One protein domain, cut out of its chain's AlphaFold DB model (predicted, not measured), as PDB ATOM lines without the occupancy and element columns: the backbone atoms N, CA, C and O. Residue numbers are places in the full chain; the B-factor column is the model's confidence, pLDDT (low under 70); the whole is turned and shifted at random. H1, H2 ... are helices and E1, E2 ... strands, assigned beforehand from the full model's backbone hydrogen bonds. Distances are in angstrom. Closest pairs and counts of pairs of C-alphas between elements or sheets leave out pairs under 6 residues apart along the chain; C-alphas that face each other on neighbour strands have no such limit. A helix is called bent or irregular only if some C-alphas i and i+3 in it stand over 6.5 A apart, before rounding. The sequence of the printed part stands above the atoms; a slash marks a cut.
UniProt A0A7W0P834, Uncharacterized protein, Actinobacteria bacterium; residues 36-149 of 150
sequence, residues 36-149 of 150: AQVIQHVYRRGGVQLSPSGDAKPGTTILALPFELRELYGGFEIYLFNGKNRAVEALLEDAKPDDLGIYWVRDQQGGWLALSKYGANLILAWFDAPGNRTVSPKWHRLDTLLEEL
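This is residues 36 to 149 of the 150 residues of an uncharacterized protein of Actinobacteria bacterium (UniProt A0A7W0P834). One strongly twisted sheet of five strands forms the core, with H4 over one face and H3 over the other. H1 packs on H4 and only grazes the sheet; H2 lies off the sheet, in the turn from E1 to E2. The printed part has 114 residues, in the order H1 E1 H2 E2 H3 E3 E4 E5 H4; the antiparallel sheet runs E1 E2 E5 E4 E3, and the class is mixed. It is compact and rounded, radius of gyration of the C-alphas 13.4 A, spans 34 by 33 by 27 A.

Edge strand E1, residues 60 to 64, pairs with E2, 76 to 81 (N 61 to O 80, 2.8 A). E2 pairs with E5, 122 to 127 (N 79 to O 123, 2.8 A), E5 with E4, 112 to 118 (N 118 to O 122, 2.8 A), and E4 with edge strand E3, 103 to 106 (N 103 to O 115, 2.8 A). E3, E4 and E5 form a meander, each the antiparallel neighbour of the one before, with hairpins E3-E4 and E4-E5. H4, residues 139 to 147, runs along E5 at a height over the sheet of 9.4 A. On the opposite face H3, 86 to 92, has a height of 7.4 A and lies only just over E2, with 3 C-alphas on it. H1, 36 to 46, touches H4 at a steep tilt of 56 degrees, opposite ways, closest C-alphas Val 42 and Leu 145, 6.3 A. H2, 67 to 73, only just irregular (C-alphas 68 and 71 are 6.9 A apart), only just touches H4 with 3 pairs within 8 A, closest C-alphas Tyr 73 and Trp 139, 6.7 A. Every O i to N i+4 pair is within hydrogen-bond range in H1 and H3, 4 of 5 in H4, and 1 of 3 in H2, beside 2 of 4 O i to N i+3 pairs.

H1 begins at C-alpha 36 (132.865, 116.970, 163.944) and is 15.0 A long; E4 is 19.5 A, E5 16.5 A and E2 16.2 A. H4 ends at C-alpha 147 (138.477, 130.415, 171.499).

The farthest C-alphas, Arg 44 and Gly 110, are 36.5 A apart. The printed part has no cut; the links H1 to E1 and E5 to H4 are long. Residues 83 to 85 and 128 to 132 have pLDDT under 70.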
ATOM      1  N   ALA A  36     132.099 118.020 163.284       93.31
ATOM      2  CA  ALA A  36     132.865 116.970 163.944       93.31
ATOM      3  C   ALA A  36     134.043 117.529 164.758       93.31
ATOM      4  O   ALA A  36     134.244 117.100 165.894       93.31
ATOM      5  N   GLN A  37     134.786 118.506 164.222       94.38
ATOM      6  CA  GLN A  37     135.885 119.150 164.948       94.38
ATOM      7  C   GLN A  37     135.375 119.899 166.181       94.38
ATOM      8  O   GLN A  37     135.931 119.718 167.263       94.38
ATOM      9  N   VAL A  38     134.291 120.671 166.041       94.56
ATOM     10  CA  VAL A  38     133.684 121.416 167.158       94.56
ATOM     11  C   VAL A  38     133.188 120.458 168.246       94.56
ATOM     12  O   VAL A  38     133.569 120.594 169.407       94.56
ATOM     13  N   ILE A  39     132.407 119.435 167.876       95.12
ATOM     14  CA  ILE A  39     131.893 118.419 168.811       95.12
ATOM     15  C   ILE A  39     133.049 117.724 169.537       95.12
ATOM     16  O   ILE A  39     133.037 117.610 170.763       95.12
ATOM     17  N   GLN A  40     134.063 117.263 168.798       96.12
ATOM     18  CA  GLN A  40     135.187 116.535 169.380       96.12
ATOM     19  C   GLN A  40     136.037 117.426 170.292       96.12
ATOM     20  O   GLN A  40     136.534 116.954 171.316       96.12
ATOM     21  N   HIS A  41     136.241 118.696 169.935       95.94
ATOM     22  CA  HIS A  41     136.983 119.640 170.764       95.94
ATOM     23  C   HIS A  41     136.249 119.902 172.082       95.94
ATOM     24  O   HIS A  41     136.810 119.645 173.151       95.94
ATOM     25  N   VAL A  42     134.977 120.310 172.011       93.69
ATOM     26  CA  VAL A  42     134.152 120.619 173.190       93.69
ATOM     27  C   VAL A  42     133.996 119.395 174.097       93.69
ATOM     28  O   VAL A  42     134.105 119.518 175.317       93.69
ATOM     29  N   TYR A  43     133.859 118.195 173.527       94.75
ATOM     30  CA  TYR A  43     133.836 116.964 174.313       94.75
ATOM     31  C   TYR A  43     135.171 116.698 175.021       94.75
ATOM     32  O   TYR A  43     135.191 116.446 176.223       94.75
ATOM     33  N   ARG A  44     136.306 116.783 174.313       95.62
ATOM     34  CA  ARG A  44     137.624 116.484 174.902       95.62
ATOM     35  C   ARG A  44     138.055 117.487 175.968       95.62
ATOM     36  O   ARG A  44     138.727 117.092 176.916       95.62
ATOM     37  N   ARG A  45     137.733 118.767 175.783       95.44
ATOM     38  CA  ARG A  45     138.188 119.859 176.654       95.44
ATOM     39  C   ARG A  45     137.185 120.181 177.758       95.44
ATOM     40  O   ARG A  45     137.590 120.396 178.895       95.44
ATOM     41  N   GLY A  46     135.893 120.162 177.439       90.12
ATOM     42  CA  GLY A  46     134.812 120.508 178.365       90.12
ATOM     43  C   GLY A  46     134.038 119.319 178.936       90.12
ATOM     44  O   GLY A  46     133.251 119.505 179.860       90.12
ATOM     45  N   GLY A  47     134.212 118.103 178.402       91.38
ATOM     46  CA  GLY A  47     133.425 116.930 178.805       91.38
ATOM     47  C   GLY A  47     131.958 116.990 178.367       91.38
ATOM     48  O   GLY A  47     131.129 116.243 178.882       91.38
ATOM     49  N   VAL A  48     131.622 117.888 177.437       89.69
ATOM     50  CA  VAL A  48     130.247 118.154 177.010       89.69
ATOM     51  C   VAL A  48     130.002 117.570 175.628       89.69
ATOM     52  O   VAL A  48     130.702 117.886 174.668       89.69
ATOM     53  N   GLN A  49     128.973 116.734 175.517       91.69
ATOM     54  CA  GLN A  49     128.541 116.189 174.238       91.69
ATOM     55  C   GLN A  49     127.560 117.153 173.569       91.69
ATOM     56  O   GLN A  49     126.413 117.265 173.991       91.69
ATOM     57  N   LEU A  50     128.013 117.826 172.513       92.00
ATOM     58  CA  LEU A  50     127.135 118.579 171.621       92.00
ATOM     59  C   LEU A  50     126.403 117.636 170.664       92.00
ATOM     60  O   LEU A  50     126.953 116.609 170.248       92.00
ATOM     61  N   SER A  51     125.191 118.029 170.281       90.62
ATOM     62  CA  SER A  51     124.359 117.293 169.327       90.62
ATOM     63  C   SER A  51     123.810 118.232 168.254       90.62
ATOM     64  O   SER A  51     123.461 119.371 168.575       90.62
ATOM     65  N   PRO A  52     123.700 117.783 166.991       90.50
ATOM     66  CA  PRO A  52     122.984 118.535 165.969       90.50
ATOM     67  C   PRO A  52     121.530 118.793 166.378       90.50
ATOM     68  O   PRO A  52     120.836 117.874 166.815       90.50
ATOM     69  N   SER A  53     121.073 120.031 166.213       85.31
ATOM     70  CA  SER A  53     119.660 120.397 166.307       85.31
ATOM     71  C   SER A  53     118.966 120.181 164.959       85.31
ATOM     72  O   SER A  53     119.557 120.393 163.897       85.31
ATOM     73  N   GLY A  54     117.694 119.775 165.003       78.62
ATOM     74  CA  GLY A  54     116.852 119.597 163.817       78.62
ATOM     75  C   GLY A  54     116.406 120.906 163.157       78.62
ATOM     76  O   GLY A  54     115.884 120.868 162.047       78.62
ATOM     77  N   ASP A  55     116.641 122.053 163.798       78.94
ATOM     78  CA  ASP A  55     116.152 123.370 163.355       78.94
ATOM     79  C   ASP A  55     117.080 124.072 162.344       78.94
ATOM     80  O   ASP A  55     116.900 125.244 162.001       78.94
ATOM     81  N   ALA A  56     118.107 123.372 161.859       80.69
ATOM     82  CA  ALA A  56     119.105 123.940 160.969       80.69
ATOM     83  C   ALA A  56     118.545 124.242 159.565       80.69
ATOM     84  O   ALA A  56     117.878 123.421 158.933       80.69
ATOM     85  N   LYS A  57     118.866 125.429 159.039       81.50
ATOM     86  CA  LYS A  57     118.573 125.810 157.647       81.50
ATOM     87  C   LYS A  57     119.586 125.170 156.680       81.50
ATOM     88  O   LYS A  57     120.699 124.845 157.096       81.50
ATOM     89  N   PRO A  58     119.258 125.025 155.379       80.38
ATOM     90  CA  PRO A  58     120.220 124.556 154.382       80.38
ATOM     91  C   PRO A  58     121.520 125.367 154.411       80.38
ATOM     92  O   PRO A  58     121.484 126.595 154.400       80.38
ATOM     93  N   GLY A  59     122.663 124.679 154.436       83.38
ATOM     94  CA  GLY A  59     123.978 125.325 154.524       83.38
ATOM     95  C   GLY A  59     124.381 125.761 155.938       83.38
ATOM     96  O   GLY A  59     125.386 126.442 156.102       83.38
ATOM     97  N   THR A  60     123.636 125.366 156.969       88.00
ATOM     98  CA  THR A  60     123.990 125.611 158.371       88.00
ATOM     99  C   THR A  60     123.865 124.314 159.158       88.00
ATOM    100  O   THR A  60     122.992 123.494 158.891       88.00
ATOM    101  N   THR A  61     124.746 124.111 160.128       91.69
ATOM    102  CA  THR A  61     124.595 123.108 161.181       91.69
ATOM    103  C   THR A  61     124.431 123.847 162.494       91.69
ATOM    104  O   THR A  61     125.246 124.704 162.818       91.69
ATOM    105  N   ILE A  62     123.385 123.522 163.247       92.62
ATOM    106  CA  ILE A  62     123.194 124.050 164.597       92.62
ATOM    107  C   ILE A  62     123.591 122.945 165.562       92.62
ATOM    108  O   ILE A  62     123.065 121.838 165.476       92.62
ATOM    109  N   LEU A  63     124.527 123.227 166.458       93.25
ATOM    110  CA  LEU A  63     124.888 122.349 167.560       93.25
ATOM    111  C   LEU A  63     124.309 122.926 168.846       93.25
ATOM    112  O   LEU A  63     124.487 124.106 169.151       93.25
ATOM    113  N   ALA A  64     123.623 122.081 169.600       90.25
ATOM    114  CA  ALA A  64     123.007 122.452 170.859       90.25
ATOM    115  C   ALA A  64     123.581 121.621 172.005       90.25
ATOM    116  O   ALA A  64     124.069 120.496 171.829       90.25
ATOM    117  N   LEU A  65     123.494 122.197 173.197       87.69
ATOM    118  CA  LEU A  65     123.743 121.483 174.436       87.69
ATOM    119  C   LEU A  65     122.557 120.566 174.773       87.69
ATOM    120  O   LEU A  65     121.410 120.927 174.490       87.69
ATOM    121  N   PRO A  66     122.810 119.432 175.448       85.94
ATOM    122  CA  PRO A  66     121.773 118.678 176.138       85.94
ATOM    123  C   PRO A  66     120.945 119.602 177.033       85.94
ATOM    124  O   PRO A  66     121.486 120.504 177.683       85.94
ATOM    125  N   PHE A  67     119.632 119.384 177.068       84.00
ATOM    126  CA  PHE A  67     118.707 120.255 177.796       84.00
ATOM    127  C   PHE A  67     119.066 120.351 179.287       84.00
ATOM    128  O   PHE A  67     119.001 121.428 179.873       84.00
ATOM    129  N   GLU A  68     119.543 119.253 179.871       86.94
ATOM    130  CA  GLU A  68     119.962 119.126 181.269       86.94
ATOM    131  C   GLU A  68     121.150 120.035 181.616       86.94
ATOM    132  O   GLU A  68     121.344 120.411 182.771       86.94
ATOM    133  N   LEU A  69     121.950 120.421 180.618       85.56
ATOM    134  CA  LEU A  69     123.112 121.286 180.802       85.56
ATOM    135  C   LEU A  69     122.775 122.776 180.683       85.56
ATOM    136  O   LEU A  69     123.623 123.610 181.010       85.56
ATOM    137  N   ARG A  70     121.540 123.141 180.301       82.19
ATOM    138  CA  ARG A  70     121.112 124.547 180.210       82.19
ATOM    139  C   ARG A  70     121.191 125.284 181.542       82.19
ATOM    140  O   ARG A  70     121.433 126.483 181.548       82.19
ATOM    141  N   GLU A  71     121.056 124.616 182.682       82.38
ATOM    142  CA  GLU A  71     121.235 125.298 183.970       82.38
ATOM    143  C   GLU A  71     122.699 125.660 184.247       82.38
ATOM    144  O   GLU A  71     122.977 126.686 184.867       82.38
ATOM    145  N   LEU A  72     123.649 124.852 183.773       81.06
ATOM    146  CA  LEU A  72     125.081 125.032 184.034       81.06
ATOM    147  C   LEU A  72     125.760 125.937 183.014       81.06
ATOM    148  O   LEU A  72     126.696 126.660 183.362       81.06
ATOM    149  N   TYR A  73     125.289 125.874 181.776       78.69
ATOM    150  CA  TYR A  73     125.854 126.582 180.642       78.69
ATOM    151  C   TYR A  73     124.952 127.743 180.232       78.69
ATOM    152  O   TYR A  73     125.455 128.830 180.022       78.69
ATOM    153  N   GLY A  74     123.634 127.585 180.268       81.44
ATOM    154  CA  GLY A  74     122.660 128.569 179.796       81.44
ATOM    155  C   GLY A  74     122.053 128.191 178.452       81.44
ATOM    156  O   GLY A  74     122.269 127.089 177.940       81.44
ATOM    157  N   GLY A  75     121.241 129.096 177.908       83.88
ATOM    158  CA  GLY A  75     120.630 128.938 176.594       83.88
ATOM    159  C   GLY A  75     121.633 129.294 175.506       83.88
ATOM    160  O   GLY A  75     121.872 130.472 175.260       83.88
ATOM    161  N   PHE A  76     122.191 128.275 174.857       87.06
ATOM    162  CA  PHE A  76     123.145 128.445 173.769       87.06
ATOM    163  C   PHE A  76     122.732 127.697 172.517       87.06
ATOM    164  O   PHE A  76     122.191 126.589 172.596       87.06
ATOM    165  N   GLU A  77     123.145 128.251 171.385       90.31
ATOM    166  CA  GLU A  77     123.281 127.538 170.123       90.31
ATOM    167  C   GLU A  77     124.634 127.867 169.499       90.31
ATOM    168  O   GLU A  77     125.128 128.990 169.589       90.31
ATOM    169  N   ILE A  78     125.242 126.871 168.868       92.94
ATOM    170  CA  ILE A  78     126.456 127.041 168.084       92.94
ATOM    171  C   ILE A  78     126.072 126.861 166.622       92.94
ATOM    172  O   ILE A  78     125.630 125.786 166.217       92.94
ATOM    173  N   TYR A  79     126.253 127.905 165.829       92.56
ATOM    174  CA  TYR A  79     125.995 127.889 164.400       92.56
ATOM    175  C   TYR A  79     127.296 127.655 163.653       92.56
ATOM    176  O   TYR A  79     128.265 128.393 163.813       92.56
ATOM    177  N   LEU A  80     127.289 126.642 162.800       92.69
ATOM    178  CA  LEU A  80     128.358 126.366 161.863       92.69
ATOM    179  C   LEU A  80     127.829 126.568 160.446       92.69
ATOM    180  O   LEU A  80     126.910 125.871 160.011       92.69
ATOM    181  N   PHE A  81     128.389 127.534 159.734       89.88
ATOM    182  CA  PHE A  81     127.994 127.846 158.367       89.88
ATOM    183  C   PHE A  81     128.857 127.051 157.385       89.88
ATOM    184  O   PHE A  81     130.078 127.014 157.502       89.88
ATOM    185  N   ASN A  82     128.217 126.385 156.427       81.19
ATOM    186  CA  ASN A  82     128.908 125.598 155.412       81.19
ATOM    187  C   ASN A  82     129.104 126.465 154.164       81.19
ATOM    188  O   ASN A  82     128.124 126.793 153.488       81.19
ATOM    189  N   GLY A  83     130.357 126.783 153.835       69.88
ATOM    190  CA  GLY A  83     130.722 127.596 152.681       69.88
ATOM    191  C   GLY A  83     130.604 129.108 152.904       69.88
ATOM    192  O   GLY A  83     129.628 129.598 153.461       69.88
ATOM    193  N   LYS A  84     131.609 129.832 152.394       61.69
ATOM    194  CA  LYS A  84     131.717 131.292 152.168       61.69
ATOM    195  C   LYS A  84     130.984 132.175 153.189       61.69
ATOM    196  O   LYS A  84     129.777 132.377 153.079       61.69
ATOM    197  N   ASN A  85     131.782 132.832 154.038       67.44
ATOM    198  CA  ASN A  85     131.533 133.900 155.032       67.44
ATOM    199  C   ASN A  85     130.301 134.821 154.898       67.44
ATOM    200  O   ASN A  85     129.911 135.441 155.880       67.44
ATOM    201  N   ARG A  86     129.641 134.911 153.744       74.12
ATOM    202  CA  ARG A  86     128.478 135.767 153.496       74.12
ATOM    203  C   ARG A  86     127.297 135.493 154.430       74.12
ATOM    204  O   ARG A  86     126.558 136.416 154.745       74.12
ATOM    205  N   ALA A  87     127.085 134.246 154.859       78.44
ATOM    206  CA  ALA A  87     126.019 133.929 155.815       78.44
ATOM    207  C   ALA A  87     126.328 134.476 157.219       78.44
ATOM    208  O   ALA A  87     125.438 135.000 157.884       78.44
ATOM    209  N   VAL A  88     127.598 134.416 157.627       83.19
ATOM    210  CA  VAL A  88     128.088 135.022 158.871       83.19
ATOM    211  C   VAL A  88     128.000 136.544 158.785       83.19
ATOM    212  O   VAL A  88     127.463 137.178 159.684       83.19
ATOM    213  N   GLU A  89     128.455 137.131 157.677       82.06
ATOM    214  CA  GLU A  89     128.350 138.573 157.423       82.06
ATOM    215  C   GLU A  89     126.895 139.048 157.432       82.06
ATOM    216  O   GLU A  89     126.601 140.086 158.007       82.06
ATOM    217  N   ALA A  90     125.968 138.282 156.852       80.94
ATOM    218  CA  ALA A  90     124.546 138.612 156.874       80.94
ATOM    219  C   ALA A  90     123.921 138.474 158.272       80.94
ATOM    220  O   ALA A  90     122.983 139.200 158.581       80.94
ATOM    221  N   LEU A  91     124.409 137.544 159.102       82.62
ATOM    222  CA  LEU A  91     123.940 137.390 160.481       82.62
ATOM    223  C   LEU A  91     124.406 138.548 161.369       82.62
ATOM    224  O   LEU A  91     123.651 139.010 162.221       82.62
ATOM    225  N   LEU A  92     125.657 138.971 161.194       84.00
ATOM    226  CA  LEU A  92     126.260 140.036 161.991       84.00
ATOM    227  C   LEU A  92     125.905 141.432 161.452       84.00
ATOM    228  O   LEU A  92     125.859 142.372 162.235       84.00
ATOM    229  N   GLU A  93     125.601 141.557 160.157       79.75
ATOM    230  CA  GLU A  93     125.220 142.790 159.448       79.75
ATOM    231  C   GLU A  93     126.014 144.026 159.935       79.75
ATOM    232  O   GLU A  93     127.245 144.010 159.947       79.75
ATOM    233  N   ASP A  94     125.321 145.089 160.354       76.00
ATOM    234  CA  ASP A  94     125.885 146.348 160.853       76.00
ATOM    235  C   ASP A  94     126.267 146.292 162.344       76.00
ATOM    236  O   ASP A  94     126.670 147.306 162.933       76.00
ATOM    237  N   ALA A  95     126.114 145.134 162.997       83.25
ATOM    238  CA  ALA A  95     126.502 144.986 164.386       83.25
ATOM    239  C   ALA A  95     128.023 145.092 164.492       83.25
ATOM    240  O   ALA A  95     128.785 144.377 163.842       83.25
ATOM    241  N   LYS A  96     128.471 146.001 165.352       86.62
ATOM    242  CA  LYS A  96     129.874 146.082 165.741       86.62
ATOM    243  C   LYS A  96     130.064 145.287 167.026       86.62
ATOM    244  O   LYS A  96     129.193 145.380 167.898       86.62
ATOM    245  N   PRO A  97     131.171 144.540 167.152       90.69
ATOM    246  CA  PRO A  97     131.498 143.914 168.416       90.69
ATOM    247  C   PRO A  97     131.761 144.996 169.469       90.69
ATOM    248  O   PRO A  97     132.241 146.087 169.142       90.69
ATOM    249  N   ASP A  98     131.425 144.703 170.721       89.06
ATOM    250  CA  ASP A  98     131.863 145.502 171.864       89.06
ATOM    251  C   ASP A  98     133.330 145.207 172.237       89.06
ATOM    252  O   ASP A  98     134.038 144.483 171.532       89.06
ATOM    253  N   ASP A  99     133.800 145.769 173.353       88.44
ATOM    254  CA  ASP A  99     135.178 145.588 173.836       88.44
ATOM    255  C   ASP A  99     135.514 144.126 174.200       88.44
ATOM    256  O   ASP A  99     136.686 143.790 174.364       88.44
ATOM    257  N   LEU A 100     134.502 143.259 174.325       84.69
ATOM    258  CA  LEU A 100     134.642 141.824 174.576       84.69
ATOM    259  C   LEU A 100     134.514 140.990 173.292       84.69
ATOM    260  O   LEU A 100     134.512 139.767 173.363       84.69
ATOM    261  N   GLY A 101     134.386 141.621 172.120       88.44
ATOM    262  CA  GLY A 101     134.195 140.904 170.859       88.44
ATOM    263  C   GLY A 101     132.752 140.449 170.609       88.44
ATOM    264  O   GLY A 101     132.509 139.732 169.637       88.44
ATOM    265  N   ILE A 102     131.792 140.866 171.445       90.62
ATOM    266  CA  ILE A 102     130.405 140.397 171.390       90.62
ATOM    267  C   ILE A 102     129.578 141.296 170.471       90.62
ATOM    268  O   ILE A 102     129.461 142.507 170.673       90.62
ATOM    269  N   TYR A 103     128.935 140.686 169.482       91.88
ATOM    270  CA  TYR A 103     127.976 141.329 168.596       91.88
ATOM    271  C   TYR A 103     126.579 141.232 169.214       91.88
ATOM    272  O   TYR A 103     126.041 140.144 169.418       91.88
ATOM    273  N   TRP A 104     125.971 142.382 169.497       89.19
ATOM    274  CA  TRP A 104     124.636 142.459 170.090       89.19
ATOM    275  C   TRP A 104     123.570 142.693 169.021       89.19
ATOM    276  O   TRP A 104     123.420 143.816 168.533       89.19
ATOM    277  N   VAL A 105     122.781 141.662 168.712       87.06
ATOM    278  CA  VAL A 105     121.673 141.746 167.746       87.06
ATOM    279  C   VAL A 105     120.323 141.683 168.460       87.06
ATOM    280  O   VAL A 105     120.196 141.070 169.519       87.06
ATOM    281  N   ARG A 106     119.302 142.363 167.927       83.19
ATOM    282  CA  ARG A 106     117.949 142.296 168.500       83.19
ATOM    283  C   ARG A 106     117.273 140.992 168.099       83.19
ATOM    284  O   ARG A 106     117.309 140.624 166.928       83.19
ATOM    285  N   ASP A 107     116.613 140.340 169.048       77.44
ATOM    286  CA  ASP A 107     115.719 139.229 168.727       77.44
ATOM    287  C   ASP A 107     114.343 139.735 168.240       77.44
ATOM    288  O   ASP A 107     114.000 140.918 168.354       77.44
ATOM    289  N   GLN A 108     113.527 138.831 167.690       77.25
ATOM    290  CA  GLN A 108     112.184 139.159 167.186       77.25
ATOM    291  C   GLN A 108     111.178 139.538 168.287       77.25
ATOM    292  O   GLN A 108     110.126 140.100 167.991       77.25
ATOM    293  N   GLN A 109     111.481 139.225 169.544       77.56
ATOM    294  CA  GLN A 109     110.660 139.502 170.723       77.56
ATOM    295  C   GLN A 109     111.090 140.804 171.432       77.56
ATOM    296  O   GLN A 109     110.516 141.170 172.457       77.56
ATOM    297  N   GLY A 110     112.062 141.536 170.872       76.31
ATOM    298  CA  GLY A 110     112.575 142.796 171.408       76.31
ATOM    299  C   GLY A 110     113.708 142.649 172.430       76.31
ATOM    300  O   GLY A 110     114.174 143.668 172.949       76.31
ATOM    301  N   GLY A 111     114.162 141.425 172.699       80.06
ATOM    302  CA  GLY A 111     115.338 141.118 173.506       80.06
ATOM    303  C   GLY A 111     116.652 141.264 172.737       80.06
ATOM    304  O   GLY A 111     116.709 141.824 171.636       80.06
ATOM    305  N   TRP A 112     117.731 140.786 173.356       84.56
ATOM    306  CA  TRP A 112     119.084 140.826 172.813       84.56
ATOM    307  C   TRP A 112     119.652 139.415 172.712       84.56
ATOM    308  O   TRP A 112     119.569 138.634 173.656       84.56
ATOM    309  N   LEU A 113     120.278 139.133 171.578       86.56
ATOM    310  CA  LEU A 113     121.079 137.946 171.342       86.56
ATOM    311  C   LEU A 113     122.550 138.374 171.322       86.56
ATOM    312  O   LEU A 113     122.917 139.306 170.599       86.56
ATOM    313  N   ALA A 114     123.368 137.716 172.137       89.88
ATOM    314  CA  ALA A 114     124.810 137.931 172.149       89.88
ATOM    315  C   ALA A 114     125.456 136.932 171.187       89.88
ATOM    316  O   ALA A 114     125.206 135.732 171.301       89.88
ATOM    317  N   LEU A 115     126.253 137.411 170.239       92.00
ATOM    318  CA  LEU A 115     126.942 136.570 169.266       92.00
ATOM    319  C   LEU A 115     128.456 136.760 169.393       92.00
ATOM    320  O   LEU A 115     128.925 137.891 169.330       92.00
ATOM    321  N   SER A 116     129.213 135.670 169.499       93.19
ATOM    322  CA  SER A 116     130.674 135.675 169.322       93.19
ATOM    323  C   SER A 116     131.038 134.928 168.050       93.19
ATOM    324  O   SER A 116     130.493 133.854 167.778       93.19
ATOM    325  N   LYS A 117     131.956 135.498 167.265       92.44
ATOM    326  CA  LYS A 117     132.461 134.898 166.029       92.44
ATOM    327  C   LYS A 117     133.814 134.243 166.261       92.44
ATOM    328  O   LYS A 117     134.722 134.874 166.786       92.44
ATOM    329  N   TYR A 118     133.936 133.018 165.771       91.25
ATOM    330  CA  TYR A 118     135.121 132.179 165.843       91.25
ATOM    331  C   TYR A 118     135.547 131.777 164.441       91.25
ATOM    332  O   TYR A 118     134.798 131.138 163.696       91.25
ATOM    333  N   GLY A 119     136.749 132.204 164.080       88.38
ATOM    334  CA  GLY A 119     137.302 132.073 162.746       88.38
ATOM    335  C   GLY A 119     136.337 132.398 161.608       88.38
ATOM    336  O   GLY A 119     135.557 133.353 161.688       88.38
ATOM    337  N   ALA A 120     136.374 131.615 160.530       87.75
ATOM    338  CA  ALA A 120     135.607 131.917 159.324       87.75
ATOM    339  C   ALA A 120     134.092 131.697 159.490       87.75
ATOM    340  O   ALA A 120     133.288 132.534 159.068       87.75
ATOM    341  N   ASN A 121     133.690 130.577 160.100       91.69
ATOM    342  CA  ASN A 121     132.346 130.023 159.912       91.69
ATOM    343  C   ASN A 121     131.619 129.567 161.187       91.69
ATOM    344  O   ASN A 121     130.553 128.952 161.078       91.69
ATOM    345  N   LEU A 122     132.157 129.855 162.373       92.94
ATOM    346  CA  LEU A 122     131.593 129.424 163.648       92.94
ATOM    347  C   LEU A 122     131.060 130.626 164.439       92.94
ATOM    348  O   LEU A 122     131.775 131.593 164.680       92.94
ATOM    349  N   ILE A 123     129.797 130.562 164.862       93.56
ATOM    350  CA  ILE A 123     129.158 131.566 165.720       93.56
ATOM    351  C   ILE A 123     128.631 130.887 166.979       93.56
ATOM    352  O   ILE A 123     127.886 129.910 166.899       93.56
ATOM    353  N   LEU A 124     128.964 131.438 168.139       93.38
ATOM    354  CA  LEU A 124     128.306 131.117 169.398       93.38
ATOM    355  C   LEU A 124     127.192 132.132 169.639       93.38
ATOM    356  O   LEU A 124     127.449 133.331 169.605       93.38
ATOM    357  N   ALA A 125     125.976 131.661 169.902       91.00
ATOM    358  CA  ALA A 125     124.831 132.501 170.218       91.00
ATOM    359  C   ALA A 125     124.348 132.266 171.652       91.00
ATOM    360  O   ALA A 125     124.098 131.125 172.052       91.00
ATOM    361  N   TRP A 126     124.188 133.354 172.405       88.94
ATOM    362  CA  TRP A 126     123.590 133.391 173.737       88.94
ATOM    363  C   TRP A 126     122.183 133.951 173.674       88.94
ATOM    364  O   TRP A 126     121.988 135.099 173.263       88.94
ATOM    365  N   PHE A 127     121.229 133.198 174.200       79.25
ATOM    366  CA  PHE A 127     119.895 133.708 174.470       79.25
ATOM    367  C   PHE A 127     119.871 134.204 175.919       79.25
ATOM    368  O   PHE A 127     119.731 133.395 176.841       79.25
ATOM    369  N   ASP A 128     120.076 135.510 176.136       63.22
ATOM    370  CA  ASP A 128     120.010 136.066 177.493       63.22
ATOM    371  C   ASP A 128     118.566 136.178 177.993       63.22
ATOM    372  O   ASP A 128     117.601 136.209 177.224       63.22
ATOM    373  N   ALA A 129     118.425 136.274 179.315       54.41
ATOM    374  CA  ALA A 129     117.173 136.676 179.932       54.41
ATOM    375  C   ALA A 129     116.752 138.076 179.427       54.41
ATOM    376  O   ALA A 129     117.593 138.959 179.244       54.41
ATOM    377  N   PRO A 130     115.450 138.316 179.199       56.38
ATOM    378  CA  PRO A 130     114.984 139.531 178.542       56.38
ATOM    379  C   PRO A 130     115.364 140.799 179.323       56.38
ATOM    380  O   PRO A 130     115.039 140.935 180.501       56.38
ATOM    381  N   GLY A 131     115.984 141.762 178.632       62.06
ATOM    382  CA  GLY A 131     116.014 143.169 179.051       62.06
ATOM    383  C   GLY A 131     117.368 143.874 178.995       62.06
ATOM    384  O   GLY A 131     117.376 145.085 178.790       62.06
ATOM    385  N   ASN A 132     118.494 143.160 179.102       68.50
ATOM    386  CA  ASN A 132     119.828 143.771 179.157       68.50
ATOM    387  C   ASN A 132     120.815 143.121 178.177       68.50
ATOM    388  O   ASN A 132     120.712 141.944 177.861       68.50
ATOM    389  N   ARG A 133     121.790 143.905 177.700       80.69
ATOM    390  CA  ARG A 133     122.962 143.394 176.974       80.69
ATOM    391  C   ARG A 133     123.977 142.888 177.992       80.69
ATOM    392  O   ARG A 133     124.877 143.623 178.397       80.69
ATOM    393  N   THR A 134     123.764 141.691 178.519       76.88
ATOM    394  CA  THR A 134     124.671 141.095 179.502       76.88
ATOM    395  C   THR A 134     124.901 139.631 179.172       76.88
ATOM    396  O   THR A 134     124.012 138.928 178.710       76.88
ATOM    397  N   VAL A 135     126.129 139.166 179.371       76.81
ATOM    398  CA  VAL A 135     126.437 137.739 179.342       76.81
ATOM    399  C   VAL A 135     126.650 137.265 180.773       76.81
ATOM    400  O   VAL A 135     127.290 137.938 181.582       76.81
ATOM    401  N   SER A 136     126.067 136.119 181.126       77.38
ATOM    402  CA  SER A 136     126.286 135.532 182.452       77.38
ATOM    403  C   SER A 136     127.684 134.902 182.533       77.38
ATOM    404  O   SER A 136     128.208 134.487 181.503       77.38
ATOM    405  N   PRO A 137     128.265 134.670 183.725       81.56
ATOM    406  CA  PRO A 137     129.527 133.929 183.845       81.56
ATOM    407  C   PRO A 137     129.515 132.528 183.207       81.56
ATOM    408  O   PRO A 137     130.570 131.941 182.978       81.56
ATOM    409  N   LYS A 138     128.329 131.970 182.929       83.44
ATOM    410  CA  LYS A 138     128.178 130.684 182.242       83.44
ATOM    411  C   LYS A 138     128.529 130.776 180.749       83.44
ATOM    412  O   LYS A 138     129.016 129.786 180.209       83.44
ATOM    413  N   TRP A 139     128.373 131.960 180.142       83.06
ATOM    414  CA  TRP A 139     128.810 132.286 178.778       83.06
ATOM    415  C   TRP A 139     130.276 131.911 178.561       83.06
ATOM    416  O   TRP A 139     130.594 131.076 177.715       83.06
ATOM    417  N   HIS A 140     131.145 132.442 179.427       87.06
ATOM    418  CA  HIS A 140     132.596 132.329 179.294       87.06
ATOM    419  C   HIS A 140     133.113 130.890 179.245       87.06
ATOM    420  O   HIS A 140     134.180 130.648 178.695       87.06
ATOM    421  N   ARG A 141     132.370 129.919 179.792       88.88
ATOM    422  CA  ARG A 141     132.781 128.510 179.755       88.88
ATOM    423  C   ARG A 141     132.811 127.968 178.335       88.88
ATOM    424  O   ARG A 141     133.752 127.271 177.985       88.88
ATOM    425  N   LEU A 142     131.768 128.242 177.556       88.56
ATOM    426  CA  LEU A 142     131.683 127.751 176.184       88.56
ATOM    427  C   LEU A 142     132.481 128.649 175.238       88.56
ATOM    428  O   LEU A 142     133.154 128.130 174.362       88.56
ATOM    429  N   ASP A 143     132.468 129.956 175.490       91.00
ATOM    430  CA  ASP A 143     133.282 130.970 174.812       91.00
ATOM    431  C   ASP A 143     134.772 130.570 174.804       91.00
ATOM    432  O   ASP A 143     135.335 130.303 173.749       91.00
ATOM    433  N   THR A 144     135.360 130.325 175.985       92.12
ATOM    434  CA  THR A 144     136.772 129.904 176.121       92.12
ATOM    435  C   THR A 144     137.062 128.597 175.370       92.12
ATOM    436  O   THR A 144     138.113 128.444 174.759       92.12
ATOM    437  N   LEU A 145     136.135 127.629 175.391       92.75
ATOM    438  CA  LEU A 145     136.317 126.359 174.675       92.75
ATOM    439  C   LEU A 145     136.302 126.532 173.151       92.75
ATOM    440  O   LEU A 145     136.852 125.692 172.449       92.75
ATOM    441  N   LEU A 146     135.637 127.562 172.631       93.50
ATOM    442  CA  LEU A 146     135.619 127.845 171.199       93.50
ATOM    443  C   LEU A 146     136.777 128.762 170.790       93.50
ATOM    444  O   LEU A 146     137.314 128.569 169.704       93.50
ATOM    445  N   GLU A 147     137.221 129.667 171.666       93.00
ATOM    446  CA  GLU A 147     138.477 130.415 171.499       93.00
ATOM    447  C   GLU A 147     139.681 129.473 171.377       93.00
ATOM    448  O   GLU A 147     140.528 129.679 170.523       93.00
ATOM    449  N   GLU A 148     139.748 128.398 172.172       92.62
ATOM    450  CA  GLU A 148     140.837 127.406 172.098       92.62
ATOM    451  C   GLU A 148     140.859 126.581 170.790       92.62
ATOM    452  O   GLU A 148     141.796 125.806 170.563       92.62
ATOM    453  N   LEU A 149     139.810 126.668 169.964       91.06
ATOM    454  CA  LEU A 149     139.675 125.893 168.729       91.06
ATOM    455  C   LEU A 149     140.223 126.622 167.490       91.06
ATOM    456  O   LEU A 149     140.514 125.942 166.500       91.06
TER     457      LEU A 149